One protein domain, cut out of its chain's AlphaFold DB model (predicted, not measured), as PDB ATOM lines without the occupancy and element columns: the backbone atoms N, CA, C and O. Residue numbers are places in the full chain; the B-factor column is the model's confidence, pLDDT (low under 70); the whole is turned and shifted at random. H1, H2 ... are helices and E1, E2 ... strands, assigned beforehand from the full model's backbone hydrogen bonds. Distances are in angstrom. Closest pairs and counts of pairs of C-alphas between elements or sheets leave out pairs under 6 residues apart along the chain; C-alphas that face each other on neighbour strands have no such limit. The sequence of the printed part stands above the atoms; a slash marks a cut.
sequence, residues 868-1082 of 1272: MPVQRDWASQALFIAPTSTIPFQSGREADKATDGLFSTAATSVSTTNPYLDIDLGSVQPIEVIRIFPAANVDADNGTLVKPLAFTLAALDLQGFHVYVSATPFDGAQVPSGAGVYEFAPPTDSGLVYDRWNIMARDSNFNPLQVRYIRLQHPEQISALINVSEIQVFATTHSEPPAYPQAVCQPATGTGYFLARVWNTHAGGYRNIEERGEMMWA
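What this domain is: This is residues 868 to 1082 of the 1272 residues of the protein "PKD domain-containing protein" of Gammaproteobacteria bacterium (UniProt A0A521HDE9). With little regular structure, long loops surround a twisted sheet, E1 to E6, folded where E1 bends by 153 degrees; a small antiparallel meander, E7 E8 E9, lies at one end. Two named helices and ten strands, mostly strand, hold 80 of 215 printed residues. It is compact, radius of gyration of the C-alphas 17.0 A, spans 51 by 44 by 33 A.

Where its parts are: H1 is residues 895 to 898, from C-alpha (-40.819, 16.479, -54.109); E1 916 to 934; H2 951 to 956; E2 962 to 966; E3 981 to 984; E4 997 to 1000; E5 1009 to 1017; E6 1027 to 1035; E7 1047 to 1049; E8 1058 to 1064; E9 1069 to 1075; E10 1079 to 1081, ending at (-53.945, 49.268, -55.022).

How they stand to each other: E4 and E5 lie on one side of E1, E6 on the other, with N 931 and O 1032 2.8 A apart. E2 neighbours E5 and E3. H1 is on this sheet; H2 only grazes it.

The domain as a whole: The printed part has no cut; 85 residues have pLDDT under 70.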
ATOM      1  N   MET A 868     -49.202  45.406 -54.733       37.72
ATOM      2  CA  MET A 868     -48.340  44.714 -53.773       37.72
ATOM      3  C   MET A 868     -49.205  43.796 -52.907       37.72
ATOM      4  O   MET A 868     -50.134  44.293 -52.265       37.72
ATOM      5  N   PRO A 869     -48.966  42.474 -52.900       36.97
ATOM      6  CA  PRO A 869     -49.631  41.590 -51.961       36.97
ATOM      7  C   PRO A 869     -49.149  41.876 -50.532       36.97
ATOM      8  O   PRO A 869     -47.979  42.179 -50.298       36.97
ATOM      9  N   VAL A 870     -50.080  41.827 -49.579       41.25
ATOM     10  CA  VAL A 870     -49.840  42.087 -48.148       41.25
ATOM     11  C   VAL A 870     -49.130  40.900 -47.482       41.25
ATOM     12  O   VAL A 870     -48.378  41.075 -46.525       41.25
ATOM     13  N   GLN A 871     -49.323  39.687 -48.011       51.47
ATOM     14  CA  GLN A 871     -48.530  38.509 -47.652       51.47
ATOM     15  C   GLN A 871     -47.308  38.426 -48.579       51.47
ATOM     16  O   GLN A 871     -47.420  38.715 -49.767       51.47
ATOM     17  N   ARG A 872     -46.137  38.109 -48.011       61.00
ATOM     18  CA  ARG A 872     -44.847  38.027 -48.716       61.00
ATOM     19  C   ARG A 872     -44.438  36.555 -48.868       61.00
ATOM     20  O   ARG A 872     -43.463  36.143 -48.237       61.00
ATOM     21  N   ASP A 873     -45.182  35.743 -49.627       65.50
ATOM     22  CA  ASP A 873     -44.863  34.311 -49.787       65.50
ATOM     23  C   ASP A 873     -43.475  34.115 -50.437       65.50
ATOM     24  O   ASP A 873     -42.748  33.180 -50.088       65.50
ATOM     25  N   TRP A 874     -43.026  35.068 -51.265       65.25
ATOM     26  CA  TRP A 874     -41.652  35.143 -51.790       65.25
ATOM     27  C   TRP A 874     -40.536  35.261 -50.738       65.25
ATOM     28  O   TRP A 874     -39.366  35.107 -51.085       65.25
ATOM     29  N   ALA A 875     -40.852  35.565 -49.474       70.88
ATOM     30  CA  ALA A 875     -39.872  35.651 -48.386       70.88
ATOM     31  C   ALA A 875     -39.581  34.292 -47.721       70.88
ATOM     32  O   ALA A 875     -38.804  34.226 -46.767       70.88
ATOM     33  N   SER A 876     -40.205  33.210 -48.202       83.25
ATOM     34  CA  SER A 876     -39.934  31.855 -47.722       83.25
ATOM     35  C   SER A 876     -38.492  31.432 -48.030       83.25
ATOM     36  O   SER A 876     -38.081  31.371 -49.187       83.25
ATOM     37  N   GLN A 877     -37.745  31.048 -46.996       84.81
ATOM     38  CA  GLN A 877     -36.375  30.528 -47.094       84.81
ATOM     39  C   GLN A 877     -36.304  29.177 -47.813       84.81
ATOM     40  O   GLN A 877     -35.260  28.812 -48.342       84.81
ATOM     41  N   ALA A 878     -37.409  28.428 -47.842       87.12
ATOM     42  CA  ALA A 878     -37.489  27.152 -48.548       87.12
ATOM     43  C   ALA A 878     -37.796  27.313 -50.046       87.12
ATOM     44  O   ALA A 878     -37.730  26.325 -50.777       87.12
ATOM     45  N   LEU A 879     -38.122  28.525 -50.518       86.56
ATOM     46  CA  LEU A 879     -38.583  28.748 -51.885       86.56
ATOM     47  C   LEU A 879     -37.532  28.304 -52.912       86.56
ATOM     48  O   LEU A 879     -36.375  28.725 -52.886       86.56
ATOM     49  N   PHE A 880     -37.958  27.455 -53.846       87.31
ATOM     50  CA  PHE A 880     -37.141  26.820 -54.884       87.31
ATOM     51  C   PHE A 880     -36.048  25.858 -54.390       87.31
ATOM     52  O   PHE A 880     -35.260  25.374 -55.210       87.31
ATOM     53  N   ILE A 881     -36.003  25.537 -53.095       88.00
ATOM     54  CA  ILE A 881     -35.129  24.493 -52.555       88.00
ATOM     55  C   ILE A 881     -35.822  23.149 -52.739       88.00
ATOM     56  O   ILE A 881     -36.755  22.825 -52.010       88.00
ATOM     57  N   ALA A 882     -35.349  22.349 -53.696       83.50
ATOM     58  CA  ALA A 882     -35.917  21.032 -53.967       83.50
ATOM     59  C   ALA A 882     -35.736  20.104 -52.748       83.50
ATOM     60  O   ALA A 882     -34.596  19.746 -52.424       83.50
ATOM     61  N   PRO A 883     -36.821  19.671 -52.086       87.69
ATOM     62  CA  PRO A 883     -36.726  18.743 -50.977       87.69
ATOM     63  C   PRO A 883     -36.199  17.386 -51.447       87.69
ATOM     64  O   PRO A 883     -36.460  16.924 -52.562       87.69
ATOM     65  N   THR A 884     -35.477  16.711 -50.567       84.94
ATOM     66  CA  THR A 884     -34.945  15.374 -50.798       84.94
ATOM     67  C   THR A 884     -35.799  14.328 -50.094       84.94
ATOM     68  O   THR A 884     -36.333  14.536 -49.008       84.94
ATOM     69  N   SER A 885     -35.951  13.169 -50.725       81.00
ATOM     70  CA  SER A 885     -36.603  12.015 -50.116       81.00
ATOM     71  C   SER A 885     -36.103  10.734 -50.771       81.00
ATOM     72  O   SER A 885     -35.725  10.729 -51.943       81.00
ATOM     73  N   THR A 886     -36.091   9.634 -50.019       73.06
ATOM     74  CA  THR A 886     -35.750   8.304 -50.554       73.06
ATOM     75  C   THR A 886     -36.973   7.531 -51.051       73.06
ATOM     76  O   THR A 886     -36.815   6.433 -51.588       73.06
ATOM     77  N   ILE A 887     -38.183   8.088 -50.908       79.94
ATOM     78  CA  ILE A 887     -39.422   7.458 -51.381       79.94
ATOM     79  C   ILE A 887     -39.772   7.925 -52.805       79.94
ATOM     80  O   ILE A 887     -39.512   9.077 -53.157       79.94
ATOM     81  N   PRO A 888     -40.384   7.069 -53.643       80.94
ATOM     82  CA  PRO A 888     -40.854   7.484 -54.959       80.94
ATOM     83  C   PRO A 888     -42.000   8.499 -54.854       80.94
ATOM     84  O   PRO A 888     -42.932   8.311 -54.070       80.94
ATOM     85  N   PHE A 889     -41.978   9.520 -55.707       86.50
ATOM     86  CA  PHE A 889     -43.111  10.420 -55.931       86.50
ATOM     87  C   PHE A 889     -43.836  10.068 -57.230       86.50
ATOM     88  O   PHE A 889     -43.267   9.433 -58.122       86.50
ATOM     89  N   GLN A 890     -45.115  10.431 -57.321       84.62
ATOM     90  CA  GLN A 890     -45.881  10.247 -58.550       84.62
ATOM     91  C   GLN A 890     -45.328  11.172 -59.645       84.62
ATOM     92  O   GLN A 890     -44.864  12.276 -59.368       84.62
ATOM     93  N   SER A 891     -45.361  10.722 -60.901       80.69
ATOM     94  CA  SER A 891     -44.840  11.518 -62.021       80.69
ATOM     95  C   SER A 891     -45.648  12.810 -62.192       80.69
ATOM     96  O   SER A 891     -46.875  12.758 -62.278       80.69
ATOM     97  N   GLY A 892     -44.963  13.956 -62.243       76.62
ATOM     98  CA  GLY A 892     -45.566  15.293 -62.258       76.62
ATOM     99  C   GLY A 892     -46.016  15.812 -60.884       76.62
ATOM    100  O   GLY A 892     -46.684  16.844 -60.819       76.62
ATOM    101  N   ARG A 893     -45.706  15.083 -59.806       84.25
ATOM    102  CA  ARG A 893     -46.011  15.392 -58.397       84.25
ATOM    103  C   ARG A 893     -44.772  15.162 -57.524       84.25
ATOM    104  O   ARG A 893     -44.883  14.648 -56.412       84.25
ATOM    105  N   GLU A 894     -43.591  15.433 -58.072       87.88
ATOM    106  CA  GLU A 894     -42.300  15.213 -57.428       87.88
ATOM    107  C   GLU A 894     -42.102  16.103 -56.182       87.88
ATOM    108  O   GLU A 894     -42.881  17.014 -55.908       87.88
ATOM    109  N   ALA A 895     -41.073  15.805 -55.383       86.94
ATOM    110  CA  ALA A 895     -40.819  16.479 -54.109       86.94
ATOM    111  C   ALA A 895     -40.601  18.000 -54.240       86.94
ATOM    112  O   ALA A 895     -40.931  18.732 -53.312       86.94
ATOM    113  N   ASP A 896     -40.092  18.477 -55.384       86.00
ATOM    114  CA  ASP A 896     -39.876  19.904 -55.676       86.00
ATOM    115  C   ASP A 896     -41.171  20.724 -55.640       86.00
ATOM    116  O   ASP A 896     -41.121  21.917 -55.369       86.00
ATOM    117  N   LYS A 897     -42.328  20.081 -55.839       88.31
ATOM    118  CA  LYS A 897     -43.658  20.707 -55.758       88.31
ATOM    119  C   LYS A 897     -44.088  21.100 -54.352       88.31
ATOM    120  O   LYS A 897     -45.158  21.659 -54.196       88.31
ATOM    121  N   ALA A 898     -43.315  20.754 -53.325       87.81
ATOM    122  CA  ALA A 898     -43.602  21.189 -51.964       87.81
ATOM    123  C   ALA A 898     -42.992  22.562 -51.641       87.81
ATOM    124  O   ALA A 898     -43.234  23.051 -50.546       87.81
ATOM    125  N   THR A 899     -42.165  23.146 -52.510       90.50
ATOM    126  CA  THR A 899     -41.460  24.415 -52.244       90.50
ATOM    127  C   THR A 899     -41.292  25.273 -53.501       90.50
ATOM    128  O   THR A 899     -40.434  26.161 -53.552       90.50
ATOM    129  N   ASP A 900     -42.048  24.999 -54.568       84.62
ATOM    130  CA  ASP A 900     -41.913  25.719 -55.838       84.62
ATOM    131  C   ASP A 900     -42.714  27.028 -55.878       84.62
ATOM    132  O   ASP A 900     -42.654  27.752 -56.878       84.62
ATOM    133  N   GLY A 901     -43.400  27.361 -54.782       81.31
ATOM    134  CA  GLY A 901     -44.231  28.545 -54.653       81.31
ATOM    135  C   GLY A 901     -45.547  28.430 -55.414       81.31
ATOM    136  O   GLY A 901     -46.154  29.460 -55.683       81.31
ATOM    137  N   LEU A 902     -45.984  27.231 -55.826       81.69
ATOM    138  CA  LEU A 902     -47.215  27.030 -56.600       81.69
ATOM    139  C   LEU A 902     -48.227  26.164 -55.842       81.69
ATOM    140  O   LEU A 902     -48.217  24.936 -55.925       81.69
ATOM    141  N   PHE A 903     -49.219  26.812 -55.230       74.06
ATOM    142  CA  PHE A 903     -50.325  26.151 -54.530       74.06
ATOM    143  C   PHE A 903     -51.249  25.317 -55.436       74.06
ATOM    144  O   PHE A 903     -52.043  24.510 -54.944       74.06
ATOM    145  N   SER A 904     -51.202  25.532 -56.752       67.62
ATOM    146  CA  SER A 904     -51.928  24.750 -57.758       67.62
ATOM    147  C   SER A 904     -51.287  23.395 -58.063       67.62
ATOM    148  O   SER A 904     -51.936  22.530 -58.667       67.62
ATOM    149  N   THR A 905     -50.042  23.178 -57.633       77.38
ATOM    150  CA  THR A 905     -49.354  21.891 -57.725       77.38
ATOM    151  C   THR A 905     -49.287  21.209 -56.354       77.38
ATOM    152  O   THR A 905     -49.774  21.740 -55.360       77.38
ATOM    153  N   ALA A 906     -48.823  19.958 -56.309       82.50
ATOM    154  CA  ALA A 906     -48.603  19.274 -55.036       82.50
ATOM    155  C   ALA A 906     -47.538  18.194 -55.163       82.50
ATOM    156  O   ALA A 906     -47.500  17.479 -56.169       82.50
ATOM    157  N   ALA A 907     -46.738  18.038 -54.115       86.62
ATOM    158  CA  ALA A 907     -45.854  16.903 -53.932       86.62
ATOM    159  C   ALA A 907     -46.664  15.729 -53.372       86.62
ATOM    160  O   ALA A 907     -47.135  15.765 -52.230       86.62
ATOM    161  N   THR A 908     -46.821  14.679 -54.179       87.19
ATOM    162  CA  THR A 908     -47.599  13.487 -53.821       87.19
ATOM    163  C   THR A 908     -46.736  12.236 -53.947       87.19
ATOM    164  O   THR A 908     -46.359  11.805 -55.041       87.19
ATOM    165  N   SER A 909     -46.424  11.632 -52.803       87.44
ATOM    166  CA  SER A 909     -45.629  10.397 -52.727       87.44
ATOM    167  C   SER A 909     -46.418   9.156 -53.182       87.44
ATOM    168  O   SER A 909     -47.624   9.207 -53.432       87.44
ATOM    169  N   VAL A 910     -45.761   8.001 -53.313       84.44
ATOM    170  CA  VAL A 910     -46.467   6.708 -53.274       84.44
ATOM    171  C   VAL A 910     -46.728   6.313 -51.820       84.44
ATOM    172  O   VAL A 910     -45.884   6.561 -50.959       84.44
ATOM    173  N   SER A 911     -47.865   5.669 -51.533       82.38
ATOM    174  CA  SER A 911     -48.122   5.193 -50.169       82.38
ATOM    175  C   SER A 911     -47.079   4.146 -49.780       82.38
ATOM    176  O   SER A 911     -46.917   3.126 -50.454       82.38
ATOM    177  N   THR A 912     -46.353   4.426 -48.705       83.00
ATOM    178  CA  THR A 912     -45.289   3.573 -48.184       83.00
ATOM    179  C   THR A 912     -45.281   3.639 -46.666       83.00
ATOM    180  O   THR A 912     -45.905   4.507 -46.057       83.00
ATOM    181  N   THR A 913     -44.586   2.698 -46.039       81.25
ATOM    182  CA  THR A 913     -44.370   2.716 -44.597       81.25
ATOM    183  C   THR A 913     -43.333   3.780 -44.250       81.25
ATOM    184  O   THR A 913     -42.245   3.768 -44.826       81.25
ATOM    185  N   ASN A 914     -43.658   4.658 -43.299       78.06
ATOM    186  CA  ASN A 914     -42.768   5.708 -42.793       78.06
ATOM    187  C   ASN A 914     -42.251   6.698 -43.873       78.06
ATOM    188  O   ASN A 914     -41.036   6.846 -44.050       78.06
ATOM    189  N   PRO A 915     -43.145   7.343 -44.648       86.44
ATOM    190  CA  PRO A 915     -42.733   8.312 -45.656       86.44
ATOM    191  C   PRO A 915     -42.160   9.573 -44.993       86.44
ATOM    192  O   PRO A 915     -42.685  10.033 -43.977       86.44
ATOM    193  N   TYR A 916     -41.109  10.144 -45.589       89.50
ATOM    194  CA  TYR A 916     -40.523  11.406 -45.136       89.50
ATOM    195  C   TYR A 916     -40.118  12.327 -46.294       89.50
ATOM    196  O   TYR A 916     -39.882  11.862 -47.412       89.50
ATOM    197  N   LEU A 917     -40.023  13.624 -46.011       90.44
ATOM    198  CA  LEU A 917     -39.575  14.681 -46.921       90.44
ATOM    199  C   LEU A 917     -38.611  15.611 -46.177       90.44
ATOM    200  O   LEU A 917     -38.998  16.141 -45.138       90.44
ATOM    201  N   ASP A 918     -37.404  15.813 -46.712       91.50
ATOM    202  CA  ASP A 918     -36.335  16.612 -46.098       91.50
ATOM    203  C   ASP A 918     -36.033  17.884 -46.885       91.50
ATOM    204  O   ASP A 918     -35.769  17.827 -48.083       91.50
ATOM    205  N   ILE A 919     -35.961  19.018 -46.198       93.44
ATOM    206  CA  ILE A 919     -35.510  20.303 -46.738       93.44
ATOM    207  C   ILE A 919     -34.195  20.669 -46.037       93.44
ATOM    208  O   ILE A 919     -34.153  20.734 -44.809       93.44
ATOM    209  N   ASP A 920     -33.126  20.895 -46.808       92.56
ATOM    210  CA  ASP A 920     -31.862  21.481 -46.331       92.56
ATOM    211  C   ASP A 920     -31.796  22.933 -46.813       92.56
ATOM    212  O   ASP A 920     -31.655  23.180 -48.009       92.56
ATOM    213  N   LEU A 921     -31.889  23.886 -45.886       89.00
ATOM    214  CA  LEU A 921     -31.836  25.324 -46.176       89.00
ATOM    215  C   LEU A 921     -30.436  25.802 -46.617       89.00
ATOM    216  O   LEU A 921     -30.257  26.955 -46.994       89.00
ATOM    217  N   GLY A 922     -29.416  24.942 -46.550       87.00
ATOM    218  CA  GLY A 922     -28.035  25.242 -46.934       87.00
ATOM    219  C   GLY A 922     -27.200  25.882 -45.819       87.00
ATOM    220  O   GLY A 922     -26.006  25.587 -45.710       87.00
ATOM    221  N   SER A 923     -27.815  26.676 -44.939       86.88
ATOM    222  CA  SER A 923     -27.195  27.277 -43.748       86.88
ATOM    223  C   SER A 923     -28.096  27.158 -42.513       86.88
ATOM    224  O   SER A 923     -29.289  26.887 -42.625       86.88
ATOM    225  N   VAL A 924     -27.510  27.299 -41.316       88.75
ATOM    226  CA  VAL A 924     -28.274  27.371 -40.058       88.75
ATOM    227  C   VAL A 924     -28.832  28.783 -39.922       88.75
ATOM    228  O   VAL A 924     -28.068  29.742 -40.016       88.75
ATOM    229  N   GLN A 925     -30.143  28.896 -39.719       84.69
ATOM    230  CA  GLN A 925     -30.859  30.166 -39.630       84.69
ATOM    231  C   GLN A 925     -31.812  30.187 -38.419       84.69
ATOM    232  O   GLN A 925     -32.312  29.128 -38.026       84.69
ATOM    233  N   PRO A 926     -32.099  31.368 -37.836       84.44
ATOM    234  CA  PRO A 926     -33.088  31.518 -36.771       84.44
ATOM    235  C   PRO A 926     -34.507  31.452 -37.356       84.44
ATOM    236  O   PRO A 926     -35.074  32.470 -37.749       84.44
ATOM    237  N   ILE A 927     -35.074  30.250 -37.446       85.00
ATOM    238  CA  ILE A 927     -36.410  30.029 -38.010       85.00
ATOM    239  C   ILE A 927     -37.467  30.300 -36.945       85.00
ATOM    240  O   ILE A 927     -37.401  29.764 -35.843       85.00
ATOM    241  N   GLU A 928     -38.458  31.116 -37.292       78.50
ATOM    242  CA  GLU A 928     -39.544  31.514 -36.398       78.50
ATOM    243  C   GLU A 928     -40.843  30.771 -36.714       78.50
ATOM    244  O   GLU A 928     -41.537  30.305 -35.808       78.50
ATOM    245  N   VAL A 929     -41.172  30.635 -38.003       80.81
ATOM    246  CA  VAL A 929     -42.444  30.055 -38.449       80.81
ATOM    247  C   VAL A 929     -42.231  29.103 -39.618       80.81
ATOM    248  O   VAL A 929     -41.577  29.440 -40.605       80.81
ATOM    249  N   ILE A 930     -42.853  27.928 -39.538       85.25
ATOM    250  CA  ILE A 930     -42.973  26.970 -40.641       85.25
ATOM    251  C   ILE A 930     -44.457  26.802 -40.962       85.25
ATOM    252  O   ILE A 930     -45.262  26.539 -40.068       85.25
ATOM    253  N   ARG A 931     -44.831  26.949 -42.236       83.50
ATOM    254  CA  ARG A 931     -46.205  26.748 -42.712       83.50
ATOM    255  C   ARG A 931     -46.278  25.558 -43.653       83.50
ATOM    256  O   ARG A 931     -45.456  25.453 -44.555       83.50
ATOM    257  N   ILE A 932     -47.267  24.687 -43.471       83.62
ATOM    258  CA  ILE A 932     -47.499  23.527 -44.342       83.62
ATOM    259  C   ILE A 932     -48.932  23.566 -44.853       83.62
ATOM    260  O   ILE A 932     -49.879  23.626 -44.069       83.62
ATOM    261  N   PHE A 933     -49.088  23.501 -46.169       79.44
ATOM    262  CA  PHE A 933     -50.378  23.514 -46.843       79.44
ATOM    263  C   PHE A 933     -50.693  22.113 -47.380       79.44
ATOM    264  O   PHE A 933     -49.986  21.627 -48.265       79.44
ATOM    265  N   PRO A 934     -51.736  21.434 -46.870       76.69
ATOM    266  CA  PRO A 934     -52.191  20.170 -47.436       76.69
ATOM    267  C   PRO A 934     -52.692  20.372 -48.870       76.69
ATOM    268  O   PRO A 934     -53.335  21.378 -49.178       76.69
ATOM    269  N   ALA A 935     -52.451  19.401 -49.751       72.12
ATOM    270  CA  ALA A 935     -52.959  19.484 -51.115       72.12
ATOM    271  C   ALA A 935     -54.494  19.375 -51.151       72.12
ATOM    272  O   ALA A 935     -55.072  18.444 -50.593       72.12
ATOM    273  N   ALA A 936     -55.175  20.289 -51.850       59.97
ATOM    274  CA  ALA A 936     -56.607  20.147 -52.111       59.97
ATOM    275  C   ALA A 936     -56.849  18.945 -53.047       59.97
ATOM    276  O   ALA A 936     -56.236  18.853 -54.113       59.97
ATOM    277  N   ASN A 937     -57.741  18.023 -52.666       49.62
ATOM    278  CA  ASN A 937     -58.011  16.819 -53.457       49.62
ATOM    279  C   ASN A 937     -58.471  17.176 -54.881       49.62
ATOM    280  O   ASN A 937     -59.440  17.907 -55.081       49.62
ATOM    281  N   VAL A 938     -57.776  16.623 -55.876       46.81
ATOM    282  CA  VAL A 938     -58.195  16.628 -57.282       46.81
ATOM    283  C   VAL A 938     -59.311  15.597 -57.437       46.81
ATOM    284  O   VAL A 938     -59.200  14.497 -56.895       46.81
ATOM    285  N   ASP A 939     -60.372  15.921 -58.176       40.50
ATOM    286  CA  ASP A 939     -61.398  14.930 -58.504       40.50
ATOM    287  C   ASP A 939     -60.745  13.810 -59.328       40.50
ATOM    288  O   ASP A 939     -60.168  14.069 -60.395       40.50
ATOM    289  N   ALA A 940     -60.790  12.583 -58.804       39.12
ATOM    290  CA  ALA A 940     -60.053  11.433 -59.325       39.12
ATOM    291  C   ALA A 940     -60.445  11.071 -60.770       39.12
ATOM    292  O   ALA A 940     -59.680  10.391 -61.453       39.12
ATOM    293  N   ASP A 941     -61.590  11.558 -61.256       39.50
ATOM    294  CA  ASP A 941     -62.110  11.185 -62.568       39.50
ATOM    295  C   ASP A 941     -61.713  12.148 -63.705       39.50
ATOM    296  O   ASP A 941     -61.656  11.714 -64.855       39.50
ATOM    297  N   ASN A 942     -61.384  13.423 -63.433       41.22
ATOM    298  CA  ASN A 942     -61.243  14.439 -64.499       41.22
ATOM    299  C   ASN A 942     -60.023  15.376 -64.396       41.22
ATOM    300  O   ASN A 942     -59.893  16.288 -65.218       41.22
ATOM    301  N   GLY A 943     -59.130  15.202 -63.413       41.81
ATOM    302  CA  GLY A 943     -57.873  15.971 -63.321       41.81
ATOM    303  C   GLY A 943     -58.049  17.492 -63.179       41.81
ATOM    304  O   GLY A 943     -57.110  18.251 -63.403       41.81
ATOM    305  N   THR A 944     -59.254  17.947 -62.837       41.28
ATOM    306  CA  THR A 944     -59.593  19.357 -62.638       41.28
ATOM    307  C   THR A 944     -59.530  19.665 -61.143       41.28
ATOM    308  O   THR A 944     -60.070  18.902 -60.341       41.28
ATOM    309  N   LEU A 945     -58.869  20.766 -60.762       42.12
ATOM    310  CA  LEU A 945     -58.851  21.258 -59.379       42.12
ATOM    311  C   LEU A 945     -60.296  21.418 -58.885       42.12
ATOM    312  O   LEU A 945     -61.093  22.137 -59.499       42.12
ATOM    313  N   VAL A 946     -60.649  20.726 -57.801       40.81
ATOM    314  CA  VAL A 946     -61.960  20.882 -57.168       40.81
ATOM    315  C   VAL A 946     -62.028  22.303 -56.616       40.81
ATOM    316  O   VAL A 946     -61.143  22.738 -55.883       40.81
ATOM    317  N   LYS A 947     -63.067  23.049 -57.008       39.75
ATOM    318  CA  LYS A 947     -63.344  24.391 -56.476       39.75
ATOM    319  C   LYS A 947     -63.335  24.364 -54.933       39.75
ATOM    320  O   LYS A 947     -63.816  23.376 -54.378       39.75
ATOM    321  N   PRO A 948     -62.908  25.444 -54.249       39.25
ATOM    322  CA  PRO A 948     -62.638  25.491 -52.800       39.25
ATOM    323  C   PRO A 948     -63.841  25.249 -51.857       39.25
ATOM    324  O   PRO A 948     -63.757  25.496 -50.666       39.25
ATOM    325  N   LEU A 949     -64.975  24.727 -52.333       36.09
ATOM    326  CA  LEU A 949     -66.188  24.513 -51.532       36.09
ATOM    327  C   LEU A 949     -66.321  23.104 -50.931       36.09
ATOM    328  O   LEU A 949     -67.385  22.760 -50.422       36.09
ATOM    329  N   ALA A 950     -65.275  22.276 -50.973       40.81
ATOM    330  CA  ALA A 950     -65.300  20.943 -50.365       40.81
ATOM    331  C   ALA A 950     -63.952  20.571 -49.724       40.81
ATOM    332  O   ALA A 950     -63.311  19.597 -50.109       40.81
ATOM    333  N   PHE A 951     -63.528  21.325 -48.705       43.81
ATOM    334  CA  PHE A 951     -62.344  21.023 -47.882       43.81
ATOM    335  C   PHE A 951     -62.476  19.754 -47.011       43.81
ATOM    336  O   PHE A 951     -61.539  19.364 -46.325       43.81
ATOM    337  N   THR A 952     -63.608  19.051 -47.048       42.78
ATOM    338  CA  THR A 952     -63.952  17.977 -46.101       42.78
ATOM    339  C   THR A 952     -63.117  16.687 -46.181       42.78
ATOM    340  O   THR A 952     -63.367  15.792 -45.381       42.78
ATOM    341  N   LEU A 953     -62.150  16.542 -47.103       45.84
ATOM    342  CA  LEU A 953     -61.373  15.291 -47.267       45.84
ATOM    343  C   LEU A 953     -59.838  15.443 -47.382       45.84
ATOM    344  O   LEU A 953     -59.153  14.432 -47.280       45.84
ATOM    345  N   ALA A 954     -59.281  16.645 -47.579       48.62
ATOM    346  CA  ALA A 954     -57.837  16.838 -47.821       48.62
ATOM    347  C   ALA A 954     -56.969  16.794 -46.544       48.62
ATOM    348  O   ALA A 954     -55.825  16.355 -46.577       48.62
ATOM    349  N   ALA A 955     -57.522  17.188 -45.390       50.56
ATOM    350  CA  ALA A 955     -56.801  17.189 -44.111       50.56
ATOM    351  C   ALA A 955     -56.566  15.784 -43.508       50.56
ATOM    352  O   ALA A 955     -55.903  15.671 -42.481       50.56
ATOM    353  N   LEU A 956     -57.093  14.714 -44.124       56.84
ATOM    354  CA  LEU A 956     -56.907  13.336 -43.648       56.84
ATOM    355  C   LEU A 956     -55.564  12.720 -44.082       56.84
ATOM    356  O   LEU A 956     -55.061  11.849 -43.380       56.84
ATOM    357  N   ASP A 957     -54.961  13.167 -45.191       68.00
ATOM    358  CA  ASP A 957     -53.730  12.553 -45.727       68.00
ATOM    359  C   ASP A 957     -52.482  12.873 -44.887       68.00
ATOM    360  O   ASP A 957     -51.575  12.048 -44.786       68.00
ATOM    361  N   LEU A 958     -52.449  14.048 -44.247       72.88
ATOM    362  CA  LEU A 958     -51.381  14.453 -43.322       72.88
ATOM    363  C   LEU A 958     -51.715  14.140 -41.855       72.88
ATOM    364  O   LEU A 958     -50.982  14.543 -40.952       72.88
ATOM    365  N   GLN A 959     -52.802  13.413 -41.583       74.75
ATOM    366  CA  GLN A 959     -53.157  13.040 -40.218       74.75
ATOM    367  C   GLN A 959     -52.045  12.176 -39.595       74.75
ATOM    368  O   GLN A 959     -51.592  11.208 -40.200       74.75
ATOM    369  N   GLY A 960     -51.592  12.545 -38.393       76.44
ATOM    370  CA  GLY A 960     -50.511  11.855 -37.682       76.44
ATOM    371  C   GLY A 960     -49.087  12.205 -38.135       76.44
ATOM    372  O   GLY A 960     -48.140  11.710 -37.534       76.44
ATOM    373  N   PHE A 961     -48.886  13.058 -39.148       85.50
ATOM    374  CA  PHE A 961     -47.541  13.519 -39.516       85.50
ATOM    375  C   PHE A 961     -46.978  14.526 -38.511       85.50
ATOM    376  O   PHE A 961     -47.690  15.397 -38.016       85.50
ATOM    377  N   HIS A 962     -45.676  14.420 -38.250       89.94
ATOM    378  CA  HIS A 962     -44.923  15.316 -37.379       89.94
ATOM    379  C   HIS A 962     -43.872  16.082 -38.187       89.94
ATOM    380  O   HIS A 962     -43.382  15.599 -39.216       89.94
ATOM    381  N   VAL A 963     -43.510  17.267 -37.699       91.31
ATOM    382  CA  VAL A 963     -42.422  18.074 -38.258       91.31
ATOM    383  C   VAL A 963     -41.239  18.049 -37.308       91.31
ATOM    384  O   VAL A 963     -41.376  18.365 -36.130       91.31
ATOM    385  N   TYR A 964     -40.075  17.695 -37.834       92.44
ATOM    386  CA  TYR A 964     -38.815  17.654 -37.108       92.44
ATOM    387  C   TYR A 964     -37.885  18.722 -37.657       92.44
ATOM    388  O   TYR A 964     -37.741  18.854 -38.872       92.44
ATOM    389  N   VAL A 965     -37.218  19.458 -36.778       93.94
ATOM    390  CA  VAL A 965     -36.233  20.470 -37.172       93.94
ATOM    391  C   VAL A 965     -34.926  20.282 -36.418       93.94
ATOM    392  O   VAL A 965     -34.920  19.827 -35.273       93.94
ATOM    393  N   SER A 966     -33.809  20.601 -37.069       91.50
ATOM    394  CA  SER A 966     -32.470  20.434 -36.502       91.50
ATOM    395  C   SER A 966     -31.442  21.340 -37.186       91.50
ATOM    396  O   SER A 966     -31.541  21.636 -38.381       91.50
ATOM    397  N   ALA A 967     -30.412  21.751 -36.446       90.75
ATOM    398  CA  ALA A 967     -29.225  22.403 -37.007       90.75
ATOM    399  C   ALA A 967     -28.278  21.399 -37.700       90.75
ATOM    400  O   ALA A 967     -27.511  21.772 -38.588       90.75
ATOM    401  N   THR A 968     -28.335  20.117 -37.317       89.44
ATOM    402  CA  THR A 968     -27.506  19.027 -37.862       89.44
ATOM    403  C   THR A 968     -28.318  18.052 -38.728       89.44
ATOM    404  O   THR A 968     -29.508  17.873 -38.456       89.44
ATOM    405  N   PRO A 969     -27.711  17.385 -39.733       88.38
ATOM    406  CA  PRO A 969     -28.424  16.466 -40.628       88.38
ATOM    407  C   PRO A 969     -29.102  15.304 -39.890       88.38
ATOM    408  O   PRO A 969     -28.577  14.809 -38.892       88.38
ATOM    409  N   PHE A 970     -30.227  14.817 -40.419       87.75
ATOM    410  CA  PHE A 970     -30.909  13.625 -39.900       87.75
ATOM    411  C   PHE A 970     -30.211  12.326 -40.343       87.75
ATOM    412  O   PHE A 970     -29.803  12.189 -41.498       87.75
ATOM    413  N   ASP A 971     -30.105  11.345 -39.441       78.56
ATOM    414  CA  ASP A 971     -29.450  10.060 -39.717       78.56
ATOM    415  C   ASP A 971     -30.413   9.057 -40.383       78.56
ATOM    416  O   ASP A 971     -31.139   8.294 -39.739       78.56
ATOM    417  N   GLY A 972     -30.450   9.081 -41.717       78.12
ATOM    418  CA  GLY A 972     -31.219   8.135 -42.526       78.12
ATOM    419  C   GLY A 972     -32.743   8.312 -42.448       78.12
ATOM    420  O   GLY A 972     -33.257   9.389 -42.151       78.12
ATOM    421  N   ALA A 973     -33.479   7.243 -42.770       74.19
ATOM    422  CA  ALA A 973     -34.945   7.237 -42.900       74.19
ATOM    423  C   ALA A 973     -35.705   6.960 -41.584       74.19
ATOM    424  O   ALA A 973     -36.930   6.840 -41.589       74.19
ATOM    425  N   GLN A 974     -35.002   6.786 -40.462       82.44
ATOM    426  CA  GLN A 974     -35.648   6.593 -39.160       82.44
ATOM    427  C   GLN A 974     -36.235   7.916 -38.652       82.44
ATOM    428  O   GLN A 974     -35.819   8.986 -39.095       82.44
ATOM    429  N   VAL A 975     -37.201   7.833 -37.735       85.69
ATOM    430  CA  VAL A 975     -37.788   9.012 -37.085       85.69
ATOM    431  C   VAL A 975     -36.680   9.781 -36.345       85.69
ATOM    432  O   VAL A 975     -35.999   9.170 -35.510       85.69
ATOM    433  N   PRO A 976     -36.454  11.075 -36.649       88.69
ATOM    434  CA  PRO A 976     -35.442  11.879 -35.981       88.69
ATOM    435  C   PRO A 976     -35.631  11.882 -34.468       88.69
ATOM    436  O   PRO A 976     -36.718  12.128 -33.961       88.69
ATOM    437  N   SER A 977     -34.555  11.610 -33.736       83.56
ATOM    438  CA  SER A 977     -34.531  11.675 -32.275       83.56
ATOM    439  C   SER A 977     -33.115  11.984 -31.791       83.56
ATOM    440  O   SER A 977     -32.140  11.670 -32.475       83.56
ATOM    441  N   GLY A 978     -32.989  12.608 -30.618       81.38
ATOM    442  CA  GLY A 978     -31.700  12.979 -30.027       81.38
ATOM    443  C   GLY A 978     -31.608  14.457 -29.646       81.38
ATOM    444  O   GLY A 978     -32.544  15.227 -29.839       81.38
ATOM    445  N   ALA A 979     -30.470  14.850 -29.067       76.69
ATOM    446  CA  ALA A 979     -30.224  16.235 -28.668       76.69
ATOM    447  C   ALA A 979     -30.132  17.152 -29.900       76.69
ATOM    448  O   ALA A 979     -29.410  16.839 -30.843       76.69
ATOM    449  N   GLY A 980     -30.844  18.282 -29.872       80.62
ATOM    450  CA  GLY A 980     -30.870  19.259 -30.969       80.62
ATOM    451  C   GLY A 980     -31.921  18.995 -32.054       80.62
ATOM    452  O   GLY A 980     -32.031  19.799 -32.975       80.62
ATOM    453  N   VAL A 981     -32.704  17.915 -31.932       89.12
ATOM    454  CA  VAL A 981     -33.893  17.670 -32.758       89.12
ATOM    455  C   VAL A 981     -35.124  18.147 -31.996       89.12
ATOM    456  O   VAL A 981     -35.375  17.688 -30.881       89.12
ATOM    457  N   TYR A 982     -35.899  19.036 -32.609       89.19
ATOM    458  CA  TYR A 982     -37.175  19.506 -32.072       89.19
ATOM    459  C   TYR A 982     -38.318  18.902 -32.880       89.19
ATOM    460  O   TYR A 982     -38.259  18.870 -34.108       89.19
ATOM    461  N   GLU A 983     -39.335  18.410 -32.181       90.19
ATOM    462  CA  GLU A 983     -40.489  17.719 -32.749       90.19
ATOM    463  C   GLU A 983     -41.755  18.545 -32.521       90.19
ATOM    464  O   GLU A 983     -42.058  18.945 -31.396       90.19
ATOM    465  N   PHE A 984     -42.516  18.755 -33.592       85.75
ATOM    466  CA  PHE A 984     -43.814  19.409 -33.572       85.75
ATOM    467  C   PHE A 984     -44.887  18.419 -34.015       85.75
ATOM    468  O   PHE A 984     -44.902  17.968 -35.163       85.75
ATOM    469  N   ALA A 985     -45.791  18.105 -33.088       77.38
ATOM    470  CA  ALA A 985     -46.955  17.257 -33.308       77.38
ATOM    471  C   ALA A 985     -48.208  18.148 -33.407       77.38
ATOM    472  O   ALA A 985     -48.770  18.527 -32.374       77.38
ATOM    473  N   PRO A 986     -48.630  18.562 -34.616       65.75
ATOM    474  CA  PRO A 986     -49.828  19.377 -34.770       65.75
ATOM    475  C   PRO A 986     -51.068  18.615 -34.257       65.75
ATOM    476  O   PRO A 986     -51.153  17.393 -34.423       65.75
ATOM    477  N   PRO A 987     -52.036  19.304 -33.623       54.75
ATOM    478  CA  PRO A 987     -53.222  18.667 -33.060       54.75
ATOM    479  C   PRO A 987     -54.048  18.030 -34.182       54.75
ATOM    480  O   PRO A 987     -54.682  18.714 -34.980       54.75
ATOM    481  N   THR A 988     -54.024  16.701 -34.257       54.00
ATOM    482  CA  THR A 988     -54.722  15.913 -35.290       54.00
ATOM    483  C   THR A 988     -55.920  15.134 -34.733       54.00
ATOM    484  O   THR A 988     -56.558  14.352 -35.448       54.00
ATOM    485  N   ASP A 989     -56.273  15.381 -33.468       45.09
ATOM    486  CA  ASP A 989     -57.388  14.732 -32.789       45.09
ATOM    487  C   ASP A 989     -58.733  15.384 -33.156       45.09
ATOM    488  O   ASP A 989     -58.962  16.578 -32.976       45.09
ATOM    489  N   SER A 990     -59.679  14.547 -33.591       41.56
ATOM    490  CA  SER A 990     -61.116  14.840 -33.742       41.56
ATOM    491  C   SER A 990     -61.535  15.883 -34.795       41.56
ATOM    492  O   SER A 990     -62.124  16.908 -34.479       41.56
ATOM    493  N   GLY A 991     -61.379  15.550 -36.081       43.09
ATOM    494  CA  GLY A 991     -62.262  16.061 -37.146       43.09
ATOM    495  C   GLY A 991     -62.189  17.562 -37.460       43.09
ATOM    496  O   GLY A 991     -63.049  18.060 -38.186       43.09
ATOM    497  N   LEU A 992     -61.184  18.272 -36.947       40.50
ATOM    498  CA  LEU A 992     -60.892  19.654 -37.316       40.50
ATOM    499  C   LEU A 992     -60.024  19.654 -38.581       40.50
ATOM    500  O   LEU A 992     -58.873  19.225 -38.574       40.50
ATOM    501  N   VAL A 993     -60.615  20.086 -39.694       48.03
ATOM    502  CA  VAL A 993     -59.933  20.277 -40.979       48.03
ATOM    503  C   VAL A 993     -59.224  21.629 -40.923       48.03
ATOM    504  O   VAL A 993     -59.891  22.660 -40.981       48.03
ATOM    505  N   TYR A 994     -57.897  21.636 -40.789       50.78
ATOM    506  CA  TYR A 994     -57.100  22.859 -40.920       50.78
ATOM    507  C   TYR A 994     -56.793  23.137 -42.398       50.78
ATOM    508  O   TYR A 994     -56.435  22.230 -43.149       50.78
ATOM    509  N   ASP A 995     -56.931  24.395 -42.810       55.25
ATOM    510  CA  ASP A 995     -56.570  24.910 -44.137       55.25
ATOM    511  C   ASP A 995     -55.044  25.003 -44.339       55.25
ATOM    512  O   ASP A 995     -54.558  24.961 -45.471       55.25
ATOM    513  N   ARG A 996     -54.293  25.098 -43.233       67.12
ATOM    514  CA  ARG A 996     -52.825  25.073 -43.146       67.12
ATOM    515  C   ARG A 996     -52.358  24.719 -41.733       67.12
ATOM    516  O   ARG A 996     -53.071  24.954 -40.760       67.12
ATOM    517  N   TRP A 997     -51.134  24.219 -41.599       71.31
ATOM    518  CA  TRP A 997     -50.437  24.119 -40.314       71.31
ATOM    519  C   TRP A 997     -49.489  25.298 -40.157       71.31
ATOM    520  O   TRP A 997     -48.633  25.492 -41.013       71.31
ATOM    521  N   ASN A 998     -49.624  26.054 -39.066       73.12
ATOM    522  CA  ASN A 998     -48.670  27.088 -38.671       73.12
ATOM    523  C   ASN A 998     -47.904  26.584 -37.449       73.12
ATOM    524  O   ASN A 998     -48.494  26.357 -36.395       73.12
ATOM    525  N   ILE A 999     -46.603  26.377 -37.607       76.81
ATOM    526  CA  ILE A 999     -45.723  25.843 -36.575       76.81
ATOM    527  C   ILE A 999     -44.797  26.967 -36.140       76.81
ATOM    528  O   ILE A 999     -44.002  27.462 -36.939       76.81
ATOM    529  N   MET A1000     -44.898  27.359 -34.874       76.69
ATOM    530  CA  MET A1000     -43.946  28.278 -34.261       76.69
ATOM    531  C   MET A1000     -42.694  27.499 -33.871       76.69
ATOM    532  O   MET A1000     -42.718  26.690 -32.942       76.69
ATOM    533  N   ALA A1001     -41.603  27.728 -34.593       78.00
ATOM    534  CA  ALA A1001     -40.320  27.087 -34.354       78.00
ATOM    535  C   ALA A1001     -39.593  27.808 -33.212       78.00
ATOM    536  O   ALA A1001     -38.598  28.492 -33.430       78.00
ATOM    537  N   ARG A1002     -40.116  27.687 -31.987       76.44
ATOM    538  CA  ARG A1002     -39.550  28.327 -30.794       76.44
ATOM    539  C   ARG A1002     -39.129  27.310 -29.733       76.44
ATOM    540  O   ARG A1002     -39.726  26.239 -29.621       76.44
ATOM    541  N   ASP A1003     -38.094  27.643 -28.965       72.81
ATOM    542  CA  ASP A1003     -37.695  26.880 -27.779       72.81
ATOM    543  C   ASP A1003     -38.633  27.148 -26.581       72.81
ATOM    544  O   ASP A1003     -39.569  27.948 -26.654       72.81
ATOM    545  N   SER A1004     -38.388  26.489 -25.442       69.88
ATOM    546  CA  SER A1004     -39.190  26.667 -24.219       69.88
ATOM    547  C   SER A1004     -39.137  28.081 -23.625       69.88
ATOM    548  O   SER A1004     -39.937  28.395 -22.748       69.88
ATOM    549  N   ASN A1005     -38.198  28.914 -24.078       69.75
ATOM    550  CA  ASN A1005     -38.015  30.302 -23.670       69.75
ATOM    551  C   ASN A1005     -38.526  31.286 -24.741       69.75
ATOM    552  O   ASN A1005     -38.247  32.476 -24.644       69.75
ATOM    553  N   PHE A1006     -39.282  30.807 -25.739       65.81
ATOM    554  CA  PHE A1006     -39.818  31.580 -26.867       65.81
ATOM    555  C   PHE A1006     -38.774  32.152 -27.842       65.81
ATOM    556  O   PHE A1006     -39.134  32.992 -28.672       65.81
ATOM    557  N   ASN A1007     -37.525  31.678 -27.816       74.06
ATOM    558  CA  ASN A1007     -36.523  32.076 -28.807       74.06
ATOM    559  C   ASN A1007     -36.709  31.298 -30.120       74.06
ATOM    560  O   ASN A1007     -37.056  30.116 -30.062       74.06
ATOM    561  N   PRO A1008     -36.429  31.899 -31.291       78.38
ATOM    562  CA  PRO A1008     -36.422  31.195 -32.574       78.38
ATOM    563  C   PRO A1008     -35.422  30.038 -32.577       78.38
ATOM    564  O   PRO A1008     -34.291  30.171 -32.099       78.38
ATOM    565  N   LEU A1009     -35.812  28.901 -33.146       84.25
ATOM    566  CA  LEU A1009     -34.942  27.737 -33.242       84.25
ATOM    567  C   LEU A1009     -33.893  27.933 -34.339       84.25
ATOM    568  O   LEU A1009     -34.197  28.317 -35.467       84.25
ATOM    569  N   GLN A1010     -32.646  27.589 -34.024       89.56
ATOM    570  CA  GLN A1010     -31.566  27.517 -35.007       89.56
ATOM    571  C   GLN A1010     -31.740  26.254 -35.855       89.56
ATOM    572  O   GLN A1010     -31.479  25.139 -35.392       89.56
ATOM    573  N   VAL A1011     -32.215  26.417 -37.088       90.62
ATOM    574  CA  VAL A1011     -32.632  25.319 -37.967       90.62
ATOM    575  C   VAL A1011     -31.914  25.406 -39.307       90.62
ATOM    576  O   VAL A1011     -31.745  26.477 -39.879       90.62
ATOM    577  N   ARG A1012     -31.508  24.243 -39.820       93.12
ATOM    578  CA  ARG A1012     -31.040  24.055 -41.200       93.12
ATOM    579  C   ARG A1012     -31.811  22.946 -41.911       93.12
ATOM    580  O   ARG A1012     -32.120  23.069 -43.090       93.12
ATOM    581  N   TYR A1013     -32.101  21.866 -41.190       93.31
ATOM    582  CA  TYR A1013     -32.771  20.679 -41.701       93.31
ATOM    583  C   TYR A1013     -34.197  20.614 -41.165       93.31
ATOM    584  O   TYR A1013     -34.402  20.662 -39.951       93.31
ATOM    585  N   ILE A1014     -35.165  20.477 -42.068       94.50
ATOM    586  CA  ILE A1014     -36.593  20.349 -41.755       94.50
ATOM    587  C   ILE A1014     -37.092  19.043 -42.368       94.50
ATOM    588  O   ILE A1014     -36.891  18.812 -43.558       94.50
ATOM    589  N   ARG A1015     -37.741  18.191 -41.572       92.38
ATOM    590  CA  ARG A1015     -38.321  16.920 -42.013       92.38
ATOM    591  C   ARG A1015     -39.804  16.849 -41.688       92.38
ATOM    592  O   ARG A1015     -40.189  16.994 -40.534       92.38
ATOM    593  N   LEU A1016     -40.621  16.509 -42.680       91.81
ATOM    594  CA  LEU A1016     -42.005  16.072 -42.485       91.81
ATOM    595  C   LEU A1016     -42.043  14.539 -42.530       91.81
ATOM    596  O   LEU A1016     -41.661  13.963 -43.548       91.81
ATOM    597  N   GLN A1017     -42.471  13.871 -41.454       89.50
ATOM    598  CA  GLN A1017     -42.472  12.402 -41.371       89.50
ATOM    599  C   GLN A1017     -43.606  11.860 -40.496       89.50
ATOM    600  O   GLN A1017     -43.937  12.433 -39.461       89.50
ATOM    601  N   HIS A1018     -44.175  10.718 -40.891       87.06
ATOM    602  CA  HIS A1018     -45.126   9.986 -40.056       87.06
ATOM    603  C   HIS A1018     -44.366   9.122 -39.026       87.06
ATOM    604  O   HIS A1018     -43.624   8.233 -39.441       87.06
ATOM    605  N   PRO A1019     -44.523   9.331 -37.704       82.06
ATOM    606  CA  PRO A1019     -43.714   8.657 -36.684       82.06
ATOM    607  C   PRO A1019     -44.027   7.160 -36.544       82.06
ATOM    608  O   PRO A1019     -43.159   6.367 -36.173       82.06
ATOM    609  N   GLU A1020     -45.260   6.740 -36.838       80.62
ATOM    610  CA  GLU A1020     -45.646   5.328 -36.764       80.62
ATOM    611  C   GLU A1020     -45.300   4.567 -38.052       80.62
ATOM    612  O   GLU A1020     -45.431   5.097 -39.157       80.62
ATOM    613  N   GLN A1021     -44.942   3.280 -37.931       78.00
ATOM    614  CA  GLN A1021     -44.694   2.380 -39.068       78.00
ATOM    615  C   GLN A1021     -45.992   1.919 -39.752       78.00
ATOM    616  O   GLN A1021     -46.252   0.724 -39.905       78.00
ATOM    617  N   ILE A1022     -46.809   2.875 -40.183       78.25
ATOM    618  CA  ILE A1022     -48.027   2.641 -40.955       78.25
ATOM    619  C   ILE A1022     -47.848   3.118 -42.396       78.25
ATOM    620  O   ILE A1022     -46.949   3.902 -42.705       78.25
ATOM    621  N   SER A1023     -48.682   2.597 -43.299       80.56
ATOM    622  CA  SER A1023     -48.720   3.064 -44.685       80.56
ATOM    623  C   SER A1023     -49.379   4.437 -44.714       80.56
ATOM    624  O   SER A1023     -50.572   4.538 -44.438       80.56
ATOM    625  N   ALA A1024     -48.610   5.468 -45.045       80.38
ATOM    626  CA  ALA A1024     -49.073   6.849 -45.117       80.38
ATOM    627  C   ALA A1024     -48.684   7.469 -46.467       80.38
ATOM    628  O   ALA A1024     -47.922   6.876 -47.239       80.38
ATOM    629  N   LEU A1025     -49.248   8.634 -46.775       83.44
ATOM    630  CA  LEU A1025     -49.059   9.347 -48.033       83.44
ATOM    631  C   LEU A1025     -48.686  10.799 -47.725       83.44
ATOM    632  O   LEU A1025     -49.465  11.513 -47.114       83.44
ATOM    633  N   ILE A1026     -47.519  11.259 -48.179       86.38
ATOM    634  CA  ILE A1026     -47.216  12.699 -48.213       86.38
ATOM    635  C   ILE A1026     -47.988  13.313 -49.377       86.38
ATOM    636  O   ILE A1026     -47.785  12.885 -50.519       86.38
ATOM    637  N   ASN A1027     -48.854  14.282 -49.068       84.50
ATOM    638  CA  ASN A1027     -49.665  15.031 -50.024       84.50
ATOM    639  C   ASN A1027     -49.735  16.519 -49.617       84.50
ATOM    640  O   ASN A1027     -50.604  16.933 -48.847       84.50
ATOM    641  N   VAL A1028     -48.773  17.314 -50.087       85.44
ATOM    642  CA  VAL A1028     -48.549  18.707 -49.649       85.44
ATOM    643  C   VAL A1028     -48.513  19.622 -50.868       85.44
ATOM    644  O   VAL A1028     -47.835  19.296 -51.839       85.44
ATOM    645  N   SER A1029     -49.238  20.743 -50.834       81.56
ATOM    646  CA  SER A1029     -49.200  21.744 -51.907       81.56
ATOM    647  C   SER A1029     -48.052  22.730 -51.767       81.56
ATOM    648  O   SER A1029     -47.554  23.175 -52.781       81.56
ATOM    649  N   GLU A1030     -47.675  23.106 -50.540       86.88
ATOM    650  CA  GLU A1030     -46.557  24.030 -50.308       86.88
ATOM    651  C   GLU A1030     -46.064  23.950 -48.850       86.88
ATOM    652  O   GLU A1030     -46.856  23.730 -47.926       86.88
ATOM    653  N   ILE A1031     -44.763  24.156 -48.640       89.38
ATOM    654  CA  ILE A1031     -44.083  24.298 -47.352       89.38
ATOM    655  C   ILE A1031     -43.298  25.608 -47.376       89.38
ATOM    656  O   ILE A1031     -42.372  25.783 -48.166       89.38
ATOM    657  N   GLN A1032     -43.639  26.516 -46.466       87.88
ATOM    658  CA  GLN A1032     -42.992  27.817 -46.339       87.88
ATOM    659  C   GLN A1032     -42.231  27.924 -45.017       87.88
ATOM    660  O   GLN A1032     -42.685  27.412 -43.993       87.88
ATOM    661  N   VAL A1033     -41.087  28.607 -45.028       86.88
ATOM    662  CA  VAL A1033     -40.184  28.716 -43.870       86.88
ATOM    663  C   VAL A1033     -39.738  30.166 -43.705       86.88
ATOM    664  O   VAL A1033     -39.207  30.742 -44.648       86.88
ATOM    665  N   PHE A1034     -39.925  30.752 -42.523       81.81
ATOM    666  CA  PHE A1034     -39.655  32.169 -42.255       81.81
ATOM    667  C   PHE A1034     -38.699  32.347 -41.065       81.81
ATOM    668  O   PHE A1034     -38.856  31.675 -40.043       81.81
ATOM    669  N   ALA A1035     -37.722  33.250 -41.204       75.62
ATOM    670  CA  ALA A1035     -36.688  33.564 -40.209       75.62
ATOM    671  C   ALA A1035     -36.894  34.952 -39.560       75.62
ATOM    672  O   ALA A1035     -37.630  35.769 -40.112       75.62
ATOM    673  N   THR A1036     -36.239  35.227 -38.421       53.66
ATOM    674  CA  THR A1036     -36.406  36.486 -37.652       53.66
ATOM    675  C   THR A1036     -35.659  37.694 -38.197       53.66
ATOM    676  O   THR A1036     -36.130  38.819 -38.082       53.66
ATOM    677  N   THR A1037     -34.479  37.486 -38.770       49.03
ATOM    678  CA  THR A1037     -33.778  38.521 -39.533       49.03
ATOM    679  C   THR A1037     -34.295  38.487 -40.956       49.03
ATOM    680  O   THR A1037     -34.328  37.415 -41.571       49.03
ATOM    681  N   HIS A1038     -34.657  39.653 -41.490       43.44
ATOM    682  CA  HIS A1038     -34.900  39.841 -42.915       43.44
ATOM    683  C   HIS A1038     -33.569  39.588 -43.641       43.44
ATOM    684  O   HIS A1038     -32.803  40.505 -43.905       43.44
ATOM    685  N   SER A1039     -33.220  38.324 -43.905       39.75
ATOM    686  CA  SER A1039     -32.261  38.056 -44.971       39.75
ATOM    687  C   SER A1039     -32.937  38.624 -46.206       39.75
ATOM    688  O   SER A1039     -34.045  38.167 -46.514       39.75
ATOM    689  N   GLU A1040     -32.348  39.631 -46.850       37.00
ATOM    690  CA  GLU A1040     -32.927  40.163 -48.078       37.00
ATOM    691  C   GLU A1040     -33.333  38.980 -48.963       37.00
ATOM    692  O   GLU A1040     -32.491  38.113 -49.243       37.00
ATOM    693  N   PRO A1041     -34.626  38.844 -49.320       40.94
ATOM    694  CA  PRO A1041     -35.025  37.746 -50.172       40.94
ATOM    695  C   PRO A1041     -34.188  37.852 -51.451       40.94
ATOM    696  O   PRO A1041     -33.969  38.965 -51.935       40.94
ATOM    697  N   PRO A1042     -33.737  36.731 -52.038       41.00
ATOM    698  CA  PRO A1042     -32.867  36.766 -53.209       41.00
ATOM    699  C   PRO A1042     -33.406  37.581 -54.398       41.00
ATOM    700  O   PRO A1042     -32.643  37.872 -55.317       41.00
ATOM    701  N   ALA A1043     -34.696  37.941 -54.418       45.06
ATOM    702  CA  ALA A1043     -35.187  39.084 -55.180       45.06
ATOM    703  C   ALA A1043     -36.569  39.543 -54.700       45.06
ATOM    704  O   ALA A1043     -37.470  38.730 -54.492       45.06
ATOM    705  N   TYR A1044     -36.777  40.860 -54.673       48.75
ATOM    706  CA  TYR A1044     -38.115  41.435 -54.793       48.75
ATOM    707  C   TYR A1044     -38.801  40.941 -56.083       48.75
ATOM    708  O   TYR A1044     -38.128  40.741 -57.104       48.75
ATOM    709  N   PRO A1045     -40.133  40.751 -56.087       49.66
ATOM    710  CA  PRO A1045     -40.846  40.384 -57.302       49.66
ATOM    711  C   PRO A1045     -40.703  41.492 -58.353       49.66
ATOM    712  O   PRO A1045     -40.968  42.661 -58.090       49.66
ATOM    713  N   GLN A1046     -40.333  41.117 -59.577       42.41
ATOM    714  CA  GLN A1046     -40.252  42.055 -60.701       42.41
ATOM    715  C   GLN A1046     -41.627  42.587 -61.129       42.41
ATOM    716  O   GLN A1046     -41.717  43.665 -61.712       42.41
ATOM    717  N   ALA A1047     -42.685  41.801 -60.912       47.25
ATOM    718  CA  ALA A1047     -44.061  42.164 -61.227       47.25
ATOM    719  C   ALA A1047     -45.047  41.260 -60.473       47.25
ATOM    720  O   ALA A1047     -44.768  40.075 -60.263       47.25
ATOM    721  N   VAL A1048     -46.224  41.807 -60.158       49.09
ATOM    722  CA  VAL A1048     -47.395  41.073 -59.659       49.09
ATOM    723  C   VAL A1048     -48.528  41.259 -60.673       49.09
ATOM    724  O   VAL A1048     -48.923  42.387 -60.973       49.09
ATOM    725  N   CYS A1049     -49.013  40.166 -61.267       50.16
ATOM    726  CA  CYS A1049     -50.057  40.192 -62.300       50.16
ATOM    727  C   CYS A1049     -51.470  39.992 -61.707       50.16
ATOM    728  O   CYS A1049     -51.634  39.563 -60.567       50.16
ATOM    729  N   GLN A1050     -52.504  40.307 -62.505       48.53
ATOM    730  CA  GLN A1050     -53.923  40.145 -62.143       48.53
ATOM    731  C   GLN A1050     -54.257  38.729 -61.628       48.53
ATOM    732  O   GLN A1050     -53.639  37.762 -62.082       48.53
ATOM    733  N   PRO A1051     -55.265  38.594 -60.738       46.75
ATOM    734  CA  PRO A1051     -55.623  37.314 -60.138       46.75
ATOM    735  C   PRO A1051     -56.015  36.296 -61.208       46.75
ATOM    736  O   PRO A1051     -56.732  36.621 -62.162       46.75
ATOM    737  N   ALA A1052     -55.588  35.047 -61.032       46.50
ATOM    738  CA  ALA A1052     -56.041  33.960 -61.885       46.50
ATOM    739  C   ALA A1052     -57.543  33.703 -61.639       46.50
ATOM    740  O   ALA A1052     -58.036  33.620 -60.509       46.50
ATOM    741  N   THR A1053     -58.321  33.661 -62.721       43.78
ATOM    742  CA  THR A1053     -59.785  33.748 -62.650       43.78
ATOM    743  C   THR A1053     -60.360  32.502 -61.981       43.78
ATOM    744  O   THR A1053     -60.300  31.412 -62.543       43.78
ATOM    745  N   GLY A1054     -60.969  32.666 -60.804       45.34
ATOM    746  CA  GLY A1054     -61.618  31.575 -60.070       45.34
ATOM    747  C   GLY A1054     -60.693  30.721 -59.196       45.34
ATOM    748  O   GLY A1054     -61.169  29.709 -58.686       45.34
ATOM    749  N   THR A1055     -59.422  31.108 -59.015       49.12
ATOM    750  CA  THR A1055     -58.461  30.386 -58.155       49.12
ATOM    751  C   THR A1055     -58.173  31.084 -56.824       49.12
ATOM    752  O   THR A1055     -57.834  30.404 -55.866       49.12
ATOM    753  N   GLY A1056     -58.331  32.412 -56.743       49.00
ATOM    754  CA  GLY A1056     -58.032  33.187 -55.530       49.00
ATOM    755  C   GLY A1056     -56.544  33.495 -55.308       49.00
ATOM    756  O   GLY A1056     -56.194  33.966 -54.231       49.00
ATOM    757  N   TYR A1057     -55.681  33.253 -56.306       55.31
ATOM    758  CA  TYR A1057     -54.231  33.492 -56.231       55.31
ATOM    759  C   TYR A1057     -53.769  34.618 -57.163       55.31
ATOM    760  O   TYR A1057     -54.340  34.815 -58.245       55.31
ATOM    761  N   PHE A1058     -52.686  35.292 -56.773       57.12
ATOM    762  CA  PHE A1058     -51.945  36.245 -57.605       57.12
ATOM    763  C   PHE A1058     -50.667  35.611 -58.130       57.12
ATOM    764  O   PHE A1058     -50.097  34.745 -57.480       57.12
ATOM    765  N   LEU A1059     -50.205  36.036 -59.305       62.44
ATOM    766  CA  LEU A1059     -48.928  35.569 -59.842       62.44
ATOM    767  C   LEU A1059     -47.858  36.629 -59.606       62.44
ATOM    768  O   LEU A1059     -47.964  37.729 -60.154       62.44
ATOM    769  N   ALA A1060     -46.828  36.280 -58.842       61.56
ATOM    770  CA  ALA A1060     -45.643  37.107 -58.647       61.56
ATOM    771  C   ALA A1060     -44.452  36.505 -59.398       61.56
ATOM    772  O   ALA A1060     -44.273  35.289 -59.434       61.56
ATOM    773  N   ARG A1061     -43.635  37.353 -60.027       63.53
ATOM    774  CA  ARG A1061     -42.441  36.914 -60.757       63.53
ATOM    775  C   ARG A1061     -41.185  37.167 -59.930       63.53
ATOM    776  O   ARG A1061     -40.747  38.308 -59.828       63.53
ATOM    777  N   VAL A1062     -40.592  36.105 -59.391       65.25
ATOM    778  CA  VAL A1062     -39.466  36.145 -58.442       65.25
ATOM    779  C   VAL A1062     -38.223  35.506 -59.060       65.25
ATOM    780  O   VAL A1062     -38.320  34.587 -59.880       65.25
ATOM    781  N   TRP A1063     -37.038  36.014 -58.728       70.75
ATOM    782  CA  TRP A1063     -35.780  35.424 -59.185       70.75
ATOM    783  C   TRP A1063     -35.536  34.081 -58.495       70.75
ATOM    784  O   TRP A1063     -35.499  33.995 -57.272       70.75
ATOM    785  N   ASN A1064     -35.328  33.030 -59.281       74.62
ATOM    786  CA  ASN A1064     -34.895  31.737 -58.778       74.62
ATOM    787  C   ASN A1064     -33.373  31.635 -58.944       74.62
ATOM    788  O   ASN A1064     -32.865  31.445 -60.054       74.62
ATOM    789  N   THR A1065     -32.650  31.745 -57.830       64.00
ATOM    790  CA  THR A1065     -31.182  31.663 -57.774       64.00
ATOM    791  C   THR A1065     -30.643  30.301 -58.209       64.00
ATOM    792  O   THR A1065     -29.613  30.245 -58.877       64.00
ATOM    793  N   HIS A1066     -31.358  29.211 -57.922       69.50
ATOM    794  CA  HIS A1066     -30.971  27.847 -58.296       69.50
ATOM    795  C   HIS A1066     -31.101  27.587 -59.806       69.50
ATOM    796  O   HIS A1066     -30.317  26.834 -60.381       69.50
ATOM    797  N   ALA A1067     -32.081  28.217 -60.459       69.94
ATOM    798  CA  ALA A1067     -32.319  28.102 -61.898       69.94
ATOM    799  C   ALA A1067     -31.670  29.227 -62.728       69.94
ATOM    800  O   ALA A1067     -31.713  29.161 -63.958       69.94
ATOM    801  N   GLY A1068     -31.102  30.255 -62.084       65.12
ATOM    802  CA  GLY A1068     -30.495  31.416 -62.745       65.12
ATOM    803  C   GLY A1068     -31.482  32.227 -63.591       65.12
ATOM    804  O   GLY A1068     -31.127  32.687 -64.677       65.12
ATOM    805  N   GLY A1069     -32.739  32.346 -63.152       69.06
ATOM    806  CA  GLY A1069     -33.791  32.987 -63.941       69.06
ATOM    807  C   GLY A1069     -35.077  33.261 -63.167       69.06
ATOM    808  O   GLY A1069     -35.343  32.653 -62.136       69.06
ATOM    809  N   TYR A1070     -35.919  34.153 -63.690       64.50
ATOM    810  CA  TYR A1070     -37.215  34.469 -63.084       64.50
ATOM    811  C   TYR A1070     -38.238  33.334 -63.242       64.50
ATOM    812  O   TYR A1070     -38.455  32.829 -64.350       64.50
ATOM    813  N   ARG A1071     -38.925  32.995 -62.147       71.62
ATOM    814  CA  ARG A1071     -40.040  32.042 -62.074       71.62
ATOM    815  C   ARG A1071     -41.293  32.736 -61.544       71.62
ATOM    816  O   ARG A1071     -41.197  33.735 -60.839       71.62
ATOM    817  N   ASN A1072     -42.456  32.217 -61.921       74.06
ATOM    818  CA  ASN A1072     -43.717  32.673 -61.352       74.06
ATOM    819  C   ASN A1072     -44.024  31.833 -60.118       74.06
ATOM    820  O   ASN A1072     -43.865  30.616 -60.177       74.06
ATOM    821  N   ILE A1073     -44.489  32.491 -59.069       74.44
ATOM    822  CA  ILE A1073     -45.059  31.882 -57.872       74.44
ATOM    823  C   ILE A1073     -46.509  32.349 -57.728       74.44
ATOM    824  O   ILE A1073     -46.899  33.382 -58.286       74.44
ATOM    825  N   GLU A1074     -47.306  31.573 -57.013       70.75
ATOM    826  CA  GLU A1074     -48.667  31.894 -56.614       70.75
ATOM    827  C   GLU A1074     -48.638  32.485 -55.205       70.75
ATOM    828  O   GLU A1074     -48.229  31.824 -54.262       70.75
ATOM    829  N   GLU A1075     -49.091  33.725 -55.064       65.62
ATOM    830  CA  GLU A1075     -49.230  34.410 -53.778       65.62
ATOM    831  C   GLU A1075     -50.677  34.279 -53.289       65.62
ATOM    832  O   GLU A1075     -51.634  34.557 -54.032       65.62
ATOM    833  N   ARG A1076     -50.846  33.875 -52.026       56.94
ATOM    834  CA  ARG A1076     -52.136  33.857 -51.328       56.94
ATOM    835  C   ARG A1076     -52.232  35.102 -50.452       56.94
ATOM    836  O   ARG A1076     -51.584  35.178 -49.421       56.94
ATOM    837  N   GLY A1077     -53.077  36.076 -50.793       49.91
ATOM    838  CA  GLY A1077     -53.227  37.234 -49.905       49.91
ATOM    839  C   GLY A1077     -54.007  38.418 -50.454       49.91
ATOM    840  O   GLY A1077     -54.474  38.423 -51.587       49.91
ATOM    841  N   GLU A1078     -54.156  39.428 -49.600       42.56
ATOM    842  CA  GLU A1078     -54.769  40.723 -49.901       42.56
ATOM    843  C   GLU A1078     -53.861  41.535 -50.843       42.56
ATOM    844  O   GLU A1078     -52.642  41.404 -50.773       42.56
ATOM    845  N   MET A1079     -54.424  42.384 -51.710       40.56
ATOM    846  CA  MET A1079     -53.646  43.288 -52.570       40.56
ATOM    847  C   MET A1079     -53.836  44.751 -52.168       40.56
ATOM    848  O   MET A1079     -54.963  45.198 -51.949       40.56
ATOM    849  N   MET A1080     -52.750  45.521 -52.203       37.38
ATOM    850  CA  MET A1080     -52.777  46.983 -52.138       37.38
ATOM    851  C   MET A1080     -52.865  47.581 -53.548       37.38
ATOM    852  O   MET A1080     -52.134  47.157 -54.445       37.38
ATOM    853  N   TRP A1081     -53.765  48.550 -53.753       34.50
ATOM    854  CA  TRP A1081     -53.945  49.268 -55.022       34.50
ATOM    855  C   TRP A1081     -53.233  50.623 -55.012       34.50
ATOM    856  O   TRP A1081     -53.380  51.384 -54.060       34.50
ATOM    857  N   ALA A1082     -52.579  50.977 -56.122       32.69
ATOM    858  CA  ALA A1082     -52.130  52.340 -56.406       32.69
ATOM    859  C   ALA A1082     -52.656  52.818 -57.779       32.69
ATOM    860  O   ALA A1082     -51.985  52.664 -58.796       32.69
TER     861      ALA A1082